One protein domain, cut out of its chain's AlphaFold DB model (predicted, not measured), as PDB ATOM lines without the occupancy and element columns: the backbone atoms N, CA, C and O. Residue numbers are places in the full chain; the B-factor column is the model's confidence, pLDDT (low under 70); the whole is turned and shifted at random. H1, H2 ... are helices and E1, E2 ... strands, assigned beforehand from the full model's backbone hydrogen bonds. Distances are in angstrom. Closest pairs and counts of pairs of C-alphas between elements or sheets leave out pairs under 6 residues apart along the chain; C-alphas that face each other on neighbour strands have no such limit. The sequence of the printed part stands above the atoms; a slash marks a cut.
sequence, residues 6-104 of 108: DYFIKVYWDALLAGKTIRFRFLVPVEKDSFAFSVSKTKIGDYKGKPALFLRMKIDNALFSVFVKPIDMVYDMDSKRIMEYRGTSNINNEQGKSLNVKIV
ATOM      1  N   ASP A   6      19.328   6.068  48.997       80.44
ATOM      2  CA  ASP A   6      19.150   7.284  49.812       80.44
ATOM      3  C   ASP A   6      18.402   6.964  51.120       80.44
ATOM      4  O   ASP A   6      18.809   7.382  52.205       80.44
ATOM      5  N   TYR A   7      17.372   6.116  51.037       82.38
ATOM      6  CA  TYR A   7      16.691   5.588  52.216       82.38
ATOM      7  C   TYR A   7      17.638   4.766  53.103       82.38
ATOM      8  O   TYR A   7      17.679   4.979  54.310       82.38
ATOM      9  N   PHE A   8      18.458   3.884  52.524       84.00
ATOM     10  CA  PHE A   8      19.469   3.117  53.254       84.00
ATOM     11  C   PHE A   8      20.457   4.022  54.010       84.00
ATOM     12  O   PHE A   8      20.712   3.792  55.191       84.00
ATOM     13  N   ILE A   9      20.968   5.086  53.381       88.88
ATOM     14  CA  ILE A   9      21.855   6.048  54.052       88.88
ATOM     15  C   ILE A   9      21.139   6.743  55.211       88.88
ATOM     16  O   ILE A   9      21.727   6.890  56.281       88.88
ATOM     17  N   LYS A  10      19.868   7.118  55.041       89.88
ATOM     18  CA  LYS A  10      19.054   7.712  56.112       89.88
ATOM     19  C   LYS A  10      18.803   6.742  57.268       89.88
ATOM     20  O   LYS A  10      18.886   7.157  58.419       89.88
ATOM     21  N   VAL A  11      18.551   5.466  56.980       91.69
ATOM     22  CA  VAL A  11      18.365   4.417  57.998       91.69
ATOM     23  C   VAL A  11      19.639   4.207  58.817       91.69
ATOM     24  O   VAL A  11      19.578   4.121  60.038       91.69
ATOM     25  N   TYR A  12      20.806   4.170  58.169       93.25
ATOM     26  CA  TYR A  12      22.095   3.964  58.841       93.25
ATOM     27  C   TYR A  12      22.822   5.266  59.195       93.25
ATOM     28  O   TYR A  12      24.017   5.246  59.501       93.25
ATOM     29  N   TRP A  13      22.114   6.394  59.181       94.44
ATOM     30  CA  TRP A  13      22.698   7.725  59.292       94.44
ATOM     31  C   TRP A  13      23.581   7.887  60.532       94.44
ATOM     32  O   TRP A  13      24.749   8.255  60.421       94.44
ATOM     33  N   ASP A  14      23.062   7.535  61.709       95.62
ATOM     34  CA  ASP A  14      23.781   7.713  62.976       95.62
ATOM     35  C   ASP A  14      24.992   6.775  63.081       95.62
ATOM     36  O   ASP A  14      26.043   7.144  63.603       95.62
ATOM     37  N   ALA A  15      24.888   5.570  62.513       95.25
ATOM     38  CA  ALA A  15      26.002   4.634  62.440       95.25
ATOM     39  C   ALA A  15      27.129   5.181  61.548       95.25
ATOM     40  O   ALA A  15      28.301   5.121  61.926       95.25
ATOM     41  N   LEU A  16      26.779   5.765  60.402       95.31
ATOM     42  CA  LEU A  16      27.727   6.408  59.493       95.31
ATOM     43  C   LEU A  16      28.360   7.650  60.124       95.31
ATOM     44  O   LEU A  16      29.581   7.812  60.066       95.31
ATOM     45  N   LEU A  17      27.566   8.485  60.796       94.81
ATOM     46  CA  LEU A  17      28.072   9.621  61.564       94.81
ATOM     47  C   LEU A  17      29.041   9.183  62.663       94.81
ATOM     48  O   LEU A  17      30.076   9.824  62.837       94.81
ATOM     49  N   ALA A  18      28.786   8.060  63.333       95.75
ATOM     50  CA  ALA A  18      29.702   7.470  64.310       95.75
ATOM     51  C   ALA A  18      30.977   6.866  63.681       95.75
ATOM     52  O   ALA A  18      31.876   6.441  64.400       95.75
ATOM     53  N   GLY A  19      31.087   6.839  62.348       93.62
ATOM     54  CA  GLY A  19      32.235   6.282  61.628       93.62
ATOM     55  C   GLY A  19      32.164   4.775  61.393       93.62
ATOM     56  O   GLY A  19      33.161   4.185  60.985       93.62
ATOM     57  N   LYS A  20      31.007   4.140  61.617       94.88
ATOM     58  CA  LYS A  20      30.826   2.719  61.306       94.88
ATOM     59  C   LYS A  20      30.795   2.511  59.793       94.88
ATOM     60  O   LYS A  20      30.180   3.282  59.056       94.88
ATOM     61  N   THR A  21      31.419   1.429  59.345       93.75
ATOM     62  CA  THR A  21      31.315   0.952  57.963       93.75
ATOM     63  C   THR A  21      30.112   0.031  57.842       93.75
ATOM     64  O   THR A  21      30.018  -0.962  58.563       93.75
ATOM     65  N   ILE A  22      29.211   0.330  56.910       91.69
ATOM     66  CA  ILE A  22      28.023  -0.482  56.652       91.69
ATOM     67  C   ILE A  22      28.258  -1.303  55.393       91.69
ATOM     68  O   ILE A  22      28.597  -0.753  54.346       91.69
ATOM     69  N   ARG A  23      28.085  -2.622  55.498       88.94
ATOM     70  CA  ARG A  23      28.198  -3.564  54.381       88.94
ATOM     71  C   ARG A  23      26.816  -4.034  53.961       88.94
ATOM     72  O   ARG A  23      25.996  -4.352  54.815       88.94
ATOM     73  N   PHE A  24      26.565  -4.094  52.662       81.44
ATOM     74  CA  PHE A  24      25.284  -4.520  52.106       81.44
ATOM     75  C   PHE A  24      25.487  -5.156  50.730       81.44
ATOM     76  O   PHE A  24      26.514  -4.956  50.087       81.44
ATOM     77  N   ARG A  25      24.517  -5.953  50.279       73.88
ATOM     78  CA  ARG A  25      24.528  -6.567  48.947       73.88
ATOM     79  C   ARG A  25      23.442  -5.941  48.089       73.88
ATOM     80  O   ARG A  25      22.303  -5.846  48.537       73.88
ATOM     81  N   PHE A  26      23.792  -5.545  46.870       67.75
ATOM     82  CA  PHE A  26      22.818  -5.166  45.849       67.75
ATOM     83  C   PHE A  26      22.714  -6.292  44.827       67.75
ATOM     84  O   PHE A  26      23.722  -6.752  44.289       67.75
ATOM     85  N   LEU A  27      21.484  -6.727  44.571       58.31
ATOM     86  CA  LEU A  27      21.167  -7.567  43.425       58.31
ATOM     87  C   LEU A  27      20.997  -6.641  42.229       58.31
ATOM     88  O   LEU A  27      20.162  -5.737  42.273       58.31
ATOM     89  N   VAL A  28      21.793  -6.846  41.183       56.78
ATOM     90  CA  VAL A  28      21.630  -6.123  39.920       56.78
ATOM     91  C   VAL A  28      20.843  -7.045  38.988       56.78
ATOM     92  O   VAL A  28      21.408  -8.015  38.481       56.78
ATOM     93  N   PRO A  29      19.537  -6.791  38.752       46.97
ATOM     94  CA  PRO A  29      18.676  -7.733  38.035       46.97
ATOM     95  C   PRO A  29      19.143  -8.020  36.605       46.97
ATOM     96  O   PRO A  29      18.842  -9.081  36.067       46.97
ATOM     97  N   VAL A  30      19.877  -7.080  35.999       47.84
ATOM     98  CA  VAL A  30      20.325  -7.173  34.606       47.84
ATOM     99  C   VAL A  30      21.519  -8.122  34.411       47.84
ATOM    100  O   VAL A  30      21.714  -8.596  33.301       47.84
ATOM    101  N   GLU A  31      22.263  -8.456  35.474       51.72
ATOM    102  CA  GLU A  31      23.513  -9.242  35.396       51.72
ATOM    103  C   GLU A  31      23.413 -10.627  36.074       51.72
ATOM    104  O   GLU A  31      24.352 -11.406  36.012       51.72
ATOM    105  N   LYS A  32      22.303 -10.958  36.763       50.62
ATOM    106  CA  LYS A  32      22.188 -12.140  37.663       50.62
ATOM    107  C   LYS A  32      23.289 -12.250  38.736       50.62
ATOM    108  O   LYS A  32      23.370 -13.274  39.411       50.62
ATOM    109  N   ASP A  33      24.050 -11.185  38.963       53.97
ATOM    110  CA  ASP A  33      25.123 -11.140  39.949       53.97
ATOM    111  C   ASP A  33      24.757 -10.303  41.179       53.97
ATOM    112  O   ASP A  33      24.043  -9.291  41.122       53.97
ATOM    113  N   SER A  34      25.264 -10.747  42.332       59.53
ATOM    114  CA  SER A  34      25.173 -10.018  43.595       59.53
ATOM    115  C   SER A  34      26.512  -9.364  43.912       59.53
ATOM    116  O   SER A  34      27.506 -10.060  44.132       59.53
ATOM    117  N   PHE A  35      26.533  -8.038  44.015       68.00
ATOM    118  CA  PHE A  35      27.731  -7.306  44.415       68.00
ATOM    119  C   PHE A  35      27.633  -6.914  45.887       68.00
ATOM    120  O   PHE A  35      26.631  -6.350  46.338       68.00
ATOM    121  N   ALA A  36      28.681  -7.230  46.649       75.00
ATOM    122  CA  ALA A  36      28.848  -6.720  48.001       75.00
ATOM    123  C   ALA A  36      29.438  -5.312  47.935       75.00
ATOM    124  O   ALA A  36      30.420  -5.073  47.234       75.00
ATOM    125  N   PHE A  37      28.846  -4.390  48.680       80.88
ATOM    126  CA  PHE A  37      29.293  -3.017  48.813       80.88
ATOM    127  C   PHE A  37      29.549  -2.692  50.277       80.88
ATOM    128  O   PHE A  37      28.915  -3.232  51.185       80.88
ATOM    129  N   SER A  38      30.461  -1.756  50.499       88.06
ATOM    130  CA  SER A  38      30.670  -1.110  51.786       88.06
ATOM    131  C   SER A  38      30.539   0.395  51.628       88.06
ATOM    132  O   SER A  38      30.975   0.954  50.622       88.06
ATOM    133  N   VAL A  39      29.945   1.049  52.621       91.75
ATOM    134  CA  VAL A  39      29.884   2.505  52.724       91.75
ATOM    135  C   VAL A  39      30.447   2.941  54.067       91.75
ATOM    136  O   VAL A  39      30.157   2.336  55.100       91.75
ATOM    137  N   SER A  40      31.263   3.988  54.061       94.88
ATOM    138  CA  SER A  40      31.856   4.532  55.279       94.88
ATOM    139  C   SER A  40      31.979   6.045  55.207       94.88
ATOM    140  O   SER A  40      32.174   6.620  54.132       94.88
ATOM    141  N   LYS A  41      31.930   6.693  56.373       96.75
ATOM    142  CA  LYS A  41      32.281   8.107  56.508       96.75
ATOM    143  C   LYS A  41      33.753   8.319  56.179       96.75
ATOM    144  O   LYS A  41      34.613   7.609  56.691       96.75
ATOM    145  N   THR A  42      34.034   9.316  55.347       96.25
ATOM    146  CA  THR A  42      35.400   9.774  55.070       96.25
ATOM    147  C   THR A  42      35.739  11.006  55.891       96.25
ATOM    148  O   THR A  42      36.816  11.066  56.476       96.25
ATOM    149  N   LYS A  43      34.816  11.971  55.978       97.19
ATOM    150  CA  LYS A  43      34.954  13.170  56.812       97.19
ATOM    151  C   LYS A  43      33.603  13.842  57.074       97.19
ATOM    152  O   LYS A  43      32.607  13.538  56.423       97.19
ATOM    153  N   ILE A  44      33.606  14.787  58.008       97.31
ATOM    154  CA  ILE A  44      32.573  15.819  58.166       97.31
ATOM    155  C   ILE A  44      33.241  17.160  57.857       97.31
ATOM    156  O   ILE A  44      34.408  17.351  58.201       97.31
ATOM    157  N   GLY A  45      32.546  18.065  57.179       96.06
ATOM    158  CA  GLY A  45      33.072  19.395  56.884       96.06
ATOM    159  C   GLY A  45      32.057  20.278  56.178       96.06
ATOM    160  O   GLY A  45      30.900  19.900  56.057       96.06
ATOM    161  N   ASP A  46      32.498  21.432  55.693       95.81
ATOM    162  CA  ASP A  46      31.662  22.282  54.848       95.81
ATOM    163  C   ASP A  46      31.608  21.749  53.411       95.81
ATOM    164  O   ASP A  46      32.617  21.302  52.849       95.81
ATOM    165  N   TYR A  47      30.425  21.818  52.809       93.75
ATOM    166  CA  TYR A  47      30.252  21.686  51.375       93.75
ATOM    167  C   TYR A  47      29.264  22.732  50.866       93.75
ATOM    168  O   TYR A  47      28.071  22.658  51.149       93.75
ATOM    169  N   LYS A  48      29.767  23.682  50.066       91.81
ATOM    170  CA  LYS A  48      28.983  24.791  49.496       91.81
ATOM    171  C   LYS A  48      28.257  25.622  50.572       91.81
ATOM    172  O   LYS A  48      27.116  26.023  50.363       91.81
ATOM    173  N   GLY A  49      28.913  25.880  51.706       93.00
ATOM    174  CA  GLY A  49      28.351  26.688  52.793       93.00
ATOM    175  C   GLY A  49      27.347  25.943  53.675       93.00
ATOM    176  O   GLY A  49      26.555  26.584  54.365       93.00
ATOM    177  N   LYS A  50      27.334  24.606  53.624       93.56
ATOM    178  CA  LYS A  50      26.483  23.751  54.455       93.56
ATOM    179  C   LYS A  50      27.304  22.701  55.203       93.56
ATOM    180  O   LYS A  50      28.230  22.132  54.613       93.56
ATOM    181  N   PRO A  51      26.935  22.363  56.453       96.69
ATOM    182  CA  PRO A  51      27.526  21.233  57.154       96.69
ATOM    183  C   PRO A  51      27.212  19.938  56.404       96.69
ATOM    184  O   PRO A  51      26.067  19.650  56.049       96.69
ATOM    185  N   ALA A  52      28.249  19.151  56.140       96.88
ATOM    186  CA  ALA A  52      28.175  18.040  55.216       96.88
ATOM    187  C   ALA A  52      28.866  16.779  55.735       96.88
ATOM    188  O   ALA A  52      29.987  16.802  56.252       96.88
ATOM    189  N   LEU A  53      28.197  15.649  55.512       97.00
ATOM    190  CA  LEU A  53      28.725  14.314  55.722       97.00
ATOM    191  C   LEU A  53      29.257  13.770  54.397       97.00
ATOM    192  O   LEU A  53      28.509  13.580  53.437       97.00
ATOM    193  N   PHE A  54      30.555  13.483  54.361       96.19
ATOM    194  CA  PHE A  54      31.212  12.887  53.207       96.19
ATOM    195  C   PHE A  54      31.295  11.376  53.403       96.19
ATOM    196  O   PHE A  54      31.831  10.885  54.403       96.19
ATOM    197  N   LEU A  55      30.776  10.636  52.431       94.69
ATOM    198  CA  LEU A  55      30.715   9.183  52.429       94.69
ATOM    199  C   LEU A  55      31.450   8.632  51.211       94.69
ATOM    200  O   LEU A  55      31.483   9.259  50.155       94.69
ATOM    201  N   ARG A  56      32.004   7.430  51.351       92.06
ATOM    202  CA  ARG A  56      32.598   6.680  50.246       92.06
ATOM    203  C   ARG A  56      32.029   5.277  50.206       92.06
ATOM    204  O   ARG A  56      32.038   4.582  51.217       92.06
ATOM    205  N   MET A  57      31.586   4.871  49.024       87.25
ATOM    206  CA  MET A  57      31.130   3.530  48.706       87.25
ATOM    207  C   MET A  57      32.172   2.788  47.873       87.25
ATOM    208  O   MET A  57      32.783   3.365  46.972       87.25
ATOM    209  N   LYS A  58      32.366   1.502  48.160       83.69
ATOM    210  CA  LYS A  58      33.287   0.610  47.442       83.69
ATOM    211  C   LYS A  58      32.667  -0.767  47.264       83.69
ATOM    212  O   LYS A  58      31.859  -1.172  48.096       83.69
ATOM    213  N   ILE A  59      33.094  -1.497  46.237       78.12
ATOM    214  CA  ILE A  59      32.829  -2.936  46.138       78.12
ATOM    215  C   ILE A  59      33.681  -3.665  47.185       78.12
ATOM    216  O   ILE A  59      34.888  -3.453  47.267       78.12
ATOM    217  N   ASP A  60      33.046  -4.519  47.982       70.00
ATOM    218  CA  ASP A  60      33.666  -5.365  49.010       70.00
ATOM    219  C   ASP A  60      34.093  -6.715  48.398       70.00
ATOM    220  O   ASP A  60      33.688  -7.790  48.830       70.00
ATOM    221  N   ASN A  61      34.854  -6.649  47.303       68.62
ATOM    222  CA  ASN A  61      35.485  -7.800  46.663       68.62
ATOM    223  C   ASN A  61      36.839  -7.369  46.092       68.62
ATOM    224  O   ASN A  61      36.902  -6.544  45.180       68.62
ATOM    225  N   ALA A  62      37.920  -7.936  46.631       60.28
ATOM    226  CA  ALA A  62      39.290  -7.573  46.281       60.28
ATOM    227  C   ALA A  62      39.614  -7.774  44.789       60.28
ATOM    228  O   ALA A  62      40.376  -6.988  44.233       60.28
ATOM    229  N   LEU A  63      38.998  -8.763  44.129       61.19
ATOM    230  CA  LEU A  63      39.237  -9.047  42.711       61.19
ATOM    231  C   LEU A  63      38.622  -7.974  41.798       61.19
ATOM    232  O   LEU A  63      39.241  -7.549  40.826       61.19
ATOM    233  N   PHE A  64      37.428  -7.480  42.145       59.09
ATOM    234  CA  PHE A  64      36.714  -6.462  41.361       59.09
ATOM    235  C   PHE A  64      37.031  -5.023  41.794       59.09
ATOM    236  O   PHE A  64      36.867  -4.091  41.006       59.09
ATOM    237  N   SER A  65      37.532  -4.818  43.019       59.91
ATOM    238  CA  SER A  65      37.851  -3.487  43.556       59.91
ATOM    239  C   SER A  65      38.993  -2.784  42.810       59.91
ATOM    240  O   SER A  65      39.138  -1.571  42.958       59.91
ATOM    241  N   VAL A  66      39.803  -3.509  42.033       60.56
ATOM    242  CA  VAL A  66      40.853  -2.920  41.182       60.56
ATOM    243  C   VAL A  66      40.250  -2.249  39.942       60.56
ATOM    244  O   VAL A  66      40.757  -1.227  39.482       60.56
ATOM    245  N   PHE A  67      39.143  -2.786  39.424       61.97
ATOM    246  CA  PHE A  67      38.507  -2.311  38.193       61.97
ATOM    247  C   PHE A  67      37.413  -1.271  38.454       61.97
ATOM    248  O   PHE A  67      37.216  -0.363  37.644       61.97
ATOM    249  N   VAL A  68      36.736  -1.358  39.603       65.50
ATOM    250  CA  VAL A  68      35.638  -0.454  39.961       65.50
ATOM    251  C   VAL A  68      36.122   0.634  40.911       65.50
ATOM    252  O   VAL A  68      36.483   0.380  42.062       65.50
ATOM    253  N   LYS A  69      36.100   1.882  40.436       72.00
ATOM    254  CA  LYS A  69      36.470   3.042  41.252       72.00
ATOM    255  C   LYS A  69      35.444   3.277  42.371       72.00
ATOM    256  O   LYS A  69      34.250   3.059  42.161       72.00
ATOM    257  N   PRO A  70      35.888   3.757  43.548       80.38
ATOM    258  CA  PRO A  70      34.983   4.154  44.617       80.38
ATOM    259  C   PRO A  70      34.013   5.237  44.148       80.38
ATOM    260  O   PRO A  70      34.334   6.065  43.295       80.38
ATOM    261  N   ILE A  71      32.846   5.255  44.775       84.44
ATOM    262  CA  ILE A  71      31.852   6.308  44.618       84.44
ATOM    263  C   ILE A  71      31.913   7.194  45.858       84.44
ATOM    264  O   ILE A  71      31.761   6.712  46.977       84.44
ATOM    265  N   ASP A  72      32.118   8.486  45.659       89.56
ATOM    266  CA  ASP A  72      32.089   9.499  46.706       89.56
ATOM    267  C   ASP A  72      30.740  10.207  46.731       89.56
ATOM    268  O   ASP A  72      30.142  10.486  45.692       89.56
ATOM    269  N   MET A  73      30.246  10.502  47.928       91.19
ATOM    270  CA  MET A  73      28.949  11.134  48.131       91.19
ATOM    271  C   MET A  73      29.042  12.195  49.212       91.19
ATOM    272  O   MET A  73      29.799  12.057  50.174       91.19
ATOM    273  N   VAL A  74      28.231  13.233  49.064       93.75
ATOM    274  CA  VAL A  74      28.127  14.321  50.031       93.75
ATOM    275  C   VAL A  74      26.668  14.505  50.400       93.75
ATOM    276  O   VAL A  74      25.830  14.670  49.515       93.75
ATOM    277  N   TYR A  75      26.373  14.480  51.695       94.19
ATOM    278  CA  TYR A  75      25.038  14.710  52.236       94.19
ATOM    279  C   TYR A  75      25.020  15.965  53.096       94.19
ATOM    280  O   TYR A  75      25.936  16.185  53.883       94.19
ATOM    281  N   ASP A  76      23.963  16.754  52.958       94.62
ATOM    282  CA  ASP A  76      23.617  17.843  53.867       94.62
ATOM    283  C   ASP A  76      23.277  17.230  55.229       94.62
ATOM    284  O   ASP A  76      22.452  16.314  55.307       94.62
ATOM    285  N   MET A  77      23.940  17.682  56.292       94.69
ATOM    286  CA  MET A  77      23.731  17.125  57.627       94.69
ATOM    287  C   MET A  77      22.416  17.559  58.265       94.69
ATOM    288  O   MET A  77      21.858  16.789  59.048       94.69
ATOM    289  N   ASP A  78      21.908  18.736  57.908       93.44
ATOM    290  CA  ASP A  78      20.689  19.289  58.488       93.44
ATOM    291  C   ASP A  78      19.466  18.625  57.859       93.44
ATOM    292  O   ASP A  78      18.558  18.156  58.545       93.44
ATOM    293  N   SER A  79      19.462  18.525  56.527       92.69
ATOM    294  CA  SER A  79      18.329  17.958  55.788       92.69
ATOM    295  C   SER A  79      18.441  16.453  55.520       92.69
ATOM    296  O   SER A  79      17.469  15.838  55.072       92.69
ATOM    297  N   LYS A  80      19.611  15.843  55.769       92.75
ATOM    298  CA  LYS A  80      19.951  14.454  55.393       92.75
ATOM    299  C   LYS A  80      19.707  14.166  53.909       92.75
ATOM    300  O   LYS A  80      19.344  13.050  53.533       92.75
ATOM    301  N   ARG A  81      19.854  15.181  53.055       90.12
ATOM    302  CA  ARG A  81      19.667  15.073  51.603       90.12
ATOM    303  C   ARG A  81      21.009  14.973  50.906       90.12
ATOM    304  O   ARG A  81      21.961  15.658  51.274       90.12
ATOM    305  N   ILE A  82      21.075  14.144  49.872       89.69
ATOM    306  CA  ILE A  82      22.259  14.080  49.022       89.69
ATOM    307  C   ILE A  82      22.451  15.414  48.286       89.69
ATOM    308  O   ILE A  82      21.526  15.945  47.675       89.69
ATOM    309  N   MET A  83      23.662  15.959  48.362       89.25
ATOM    310  CA  MET A  83      24.087  17.169  47.654       89.25
ATOM    311  C   MET A  83      24.958  16.839  46.445       89.25
ATOM    312  O   MET A  83      24.938  17.557  45.449       89.25
ATOM    313  N   GLU A  84      25.743  15.762  46.517       87.44
ATOM    314  CA  GLU A  84      26.595  15.357  45.408       87.44
ATOM    315  C   GLU A  84      26.837  13.847  45.376       87.44
ATOM    316  O   GLU A  84      27.027  13.209  46.412       87.44
ATOM    317  N   TYR A  85      26.894  13.308  44.158       83.88
ATOM    318  CA  TYR A  85      27.326  11.950  43.856       83.88
ATOM    319  C   TYR A  85      28.455  11.986  42.814       83.88
ATOM    320  O   TYR A  85      28.285  12.485  41.700       83.88
ATOM    321  N   ARG A  86      29.625  11.448  43.162       81.75
ATOM    322  CA  ARG A  86      30.810  11.351  42.303       81.75
ATOM    323  C   ARG A  86      31.241   9.896  42.181       81.75
ATOM    324  O   ARG A  86      31.966   9.382  43.023       81.75
ATOM    325  N   GLY A  87      30.833   9.243  41.102       70.50
ATOM    326  CA  GLY A  87      31.304   7.912  40.732       70.50
ATOM    327  C   GLY A  87      31.875   7.911  39.320       70.50
ATOM    328  O   GLY A  87      31.391   8.629  38.451       70.50
ATOM    329  N   THR A  88      32.901   7.098  39.079       57.62
ATOM    330  CA  THR A  88      33.288   6.677  37.724       57.62
ATOM    331  C   THR A  88      33.048   5.180  37.657       57.62
ATOM    332  O   THR A  88      33.895   4.384  38.050       57.62
ATOM    333  N   SER A  89      31.839   4.793  37.258       46.31
ATOM    334  CA  SER A  89      31.472   3.384  37.173       46.31
ATOM    335  C   SER A  89      32.036   2.775  35.888       46.31
ATOM    336  O   SER A  89      31.332   2.600  34.900       46.31
ATOM    337  N   ASN A  90      33.317   2.410  35.894       42.03
ATOM    338  CA  ASN A  90      33.828   1.454  34.913       42.03
ATOM    339  C   ASN A  90      33.367   0.050  35.335       42.03
ATOM    340  O   ASN A  90      34.152  -0.742  35.847       42.03
ATOM    341  N   ILE A  91      32.073  -0.243  35.187       46.84
ATOM    342  CA  ILE A  91      31.630  -1.638  35.154       46.84
ATOM    343  C   ILE A  91      31.991  -2.119  33.755       46.84
ATOM    344  O   ILE A  91      31.273  -1.856  32.796       46.84
ATOM    345  N   ASN A  92      33.162  -2.736  33.634       40.62
ATOM    346  CA  ASN A  92      33.479  -3.522  32.457       40.62
ATOM    347  C   ASN A  92      32.642  -4.796  32.567       40.62
ATOM    348  O   ASN A  92      32.926  -5.645  33.409       40.62
ATOM    349  N   ASN A  93      31.604  -4.917  31.744       45.31
ATOM    350  CA  ASN A  93      31.108  -6.242  31.401       45.31
ATOM    351  C   ASN A  93      32.211  -6.991  30.624       45.31
ATOM    352  O   ASN A  93      33.162  -6.375  30.129       45.31
ATOM    353  N   GLU A  94      32.060  -8.299  30.431       45.22
ATOM    354  CA  GLU A  94      32.930  -9.089  29.541       45.22
ATOM    355  C   GLU A  94      32.954  -8.565  28.077       45.22
ATOM    356  O   GLU A  94      33.707  -9.069  27.250       45.22
ATOM    357  N   GLN A  95      32.173  -7.523  27.746       45.72
ATOM    358  CA  GLN A  95      32.059  -6.893  26.423       45.72
ATOM    359  C   GLN A  95      32.575  -5.432  26.353       45.72
ATOM    360  O   GLN A  95      32.372  -4.761  25.343       45.72
ATOM    361  N   GLY A  96      33.250  -4.913  27.388       41.44
ATOM    362  CA  GLY A  96      33.978  -3.635  27.340       41.44
ATOM    363  C   GLY A  96      33.159  -2.335  27.237       41.44
ATOM    364  O   GLY A  96      33.688  -1.342  26.732       41.44
ATOM    365  N   LYS A  97      31.897  -2.270  27.695       37.41
ATOM    366  CA  LYS A  97      31.097  -1.022  27.624       37.41
ATOM    367  C   LYS A  97      31.095  -0.225  28.939       37.41
ATOM    368  O   LYS A  97      30.411  -0.587  29.889       37.41
ATOM    369  N   SER A  98      31.791   0.914  28.961       41.31
ATOM    370  CA  SER A  98      31.887   1.803  30.132       41.31
ATOM    371  C   SER A  98      30.628   2.658  30.356       41.31
ATOM    372  O   SER A  98      30.210   3.402  29.466       41.31
ATOM    373  N   LEU A  99      30.064   2.635  31.570       37.34
ATOM    374  CA  LEU A  99      28.955   3.503  31.999       37.34
ATOM    375  C   LEU A  99      29.458   4.652  32.892       37.34
ATOM    376  O   LEU A  99      29.519   4.548  34.114       37.34
ATOM    377  N   ASN A 100      29.773   5.806  32.301       39.72
ATOM    378  CA  ASN A 100      30.088   7.010  33.077       39.72
ATOM    379  C   ASN A 100      28.808   7.672  33.610       39.72
ATOM    380  O   ASN A 100      28.179   8.470  32.922       39.72
ATOM    381  N   VAL A 101      28.427   7.355  34.850       40.41
ATOM    382  CA  VAL A 101      27.276   7.978  35.517       40.41
ATOM    383  C   VAL A 101      27.746   9.100  36.444       40.41
ATOM    384  O   VAL A 101      28.303   8.847  37.511       40.41
ATOM    385  N   LYS A 102      27.483  10.350  36.052       42.06
ATOM    386  CA  LYS A 102      27.600  11.540  36.906       42.06
ATOM    387  C   LYS A 102      26.207  12.142  37.067       42.06
ATOM    388  O   LYS A 102      25.675  12.707  36.118       42.06
ATOM    389  N   ILE A 103      25.623  12.017  38.256       45.34
ATOM    390  CA  ILE A 103      24.327  12.622  38.581       45.34
ATOM    391  C   ILE A 103      24.600  13.760  39.561       45.34
ATOM    392  O   ILE A 103      25.052  13.531  40.680       45.34
ATOM    393  N   VAL A 104      24.366  14.990  39.110       40.09
ATOM    394  CA  VAL A 104      24.430  16.190  39.946       40.09
ATOM    395  C   VAL A 104      22.998  16.652  40.159       40.09
ATOM    396  O   VAL A 104      22.305  16.953  39.192       40.09
TER     397      VAL A 104
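This is residues 6 to 104 of the 108 residues of an uncharacterized protein of Leptospira yasudae (UniProt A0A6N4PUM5). One strongly twisted sheet of five antiparallel strands is curled into a trough that stays open between its edge strands E1 and E5, and two short helices, H1 and H2, lie on the same face of it, H1 beside the strands and H2 over E3. After E5, residues 87 to 104 form a long tail with no named element, which runs out to Gln 95 and folds back. The printed part has 99 residues, with the order H1 H2 E1 E2 E3 E4 E5 along the chain; the sheet's order is E1 - E2 - E3 - E4 - E5, and the class is mixed, helices and strands. It is compact, with a radius of gyration of the C-alphas of 14.3 A, yet elongated in outline, spanning 43 by 24 by 22 A.

E1, residues 22 to 28, E2, residues 33 to 47, E3, residues 50 to 59, E4, residues 71 to 76, and E5, residues 82 to 86, form a meander, each strand the antiparallel neighbour of the one before, and each such pair is a hairpin. E2 bends by 84 degrees at residue 44. Between E1 and E2, N 24 and O 37 are 2.9 A apart, within hydrogen-bond range; so are N 38 and O 58, at 2.8 A, between E2 and E3. Between E3 and E4, N 55 and O 73 are 2.8 A apart, and between E4 and E5, N 72 and O 86 are 2.8 A apart, both within hydrogen-bond range. E1 and E5 are apart. H2, residues 13 to 17, is on the sheet at a height of 7.7 A, only just over E3, on which 3 of its C-alphas fall; its closest C-alphas to E2 are those of Leu 16 and Lys 41, 5.7 A apart. H1, residues 6 to 11, is on the same face, over none of the strands, at a height of 4.4 A, only just above the sheet's level. Its closest C-alphas to E5 are those of Asp 6 and Ile 82, 7.5 A apart. H1 and H2 meet only through their link, and in both every O i to N i+4 pair is within hydrogen-bond range.

E2 is the longest strand, 35.1 A from C-alpha 33 at (25.123, -11.140, 39.949) to C-alpha 47 at (30.252, 21.686, 51.375). E3 measures 28.7 A, E1 18.8 A, E4 16.9 A and E5 11.2 A, the last ending at C-alpha 86, (30.810, 11.351, 42.303). H1 measures 8.7 A, beginning at C-alpha 6, (19.150, 7.284, 49.812), and H2 6.1 A.

The C-alphas farthest apart are those of Asp 78 and Gln 95, 42.9 A. The printed part has no cut. The link from E3 to E4, 11 residues, is long; the other links are tight. The mean pLDDT of the printed part is 76.1, and 35 residues are under 70: residues 26 to 35, 61 to 68 and 88 to 104.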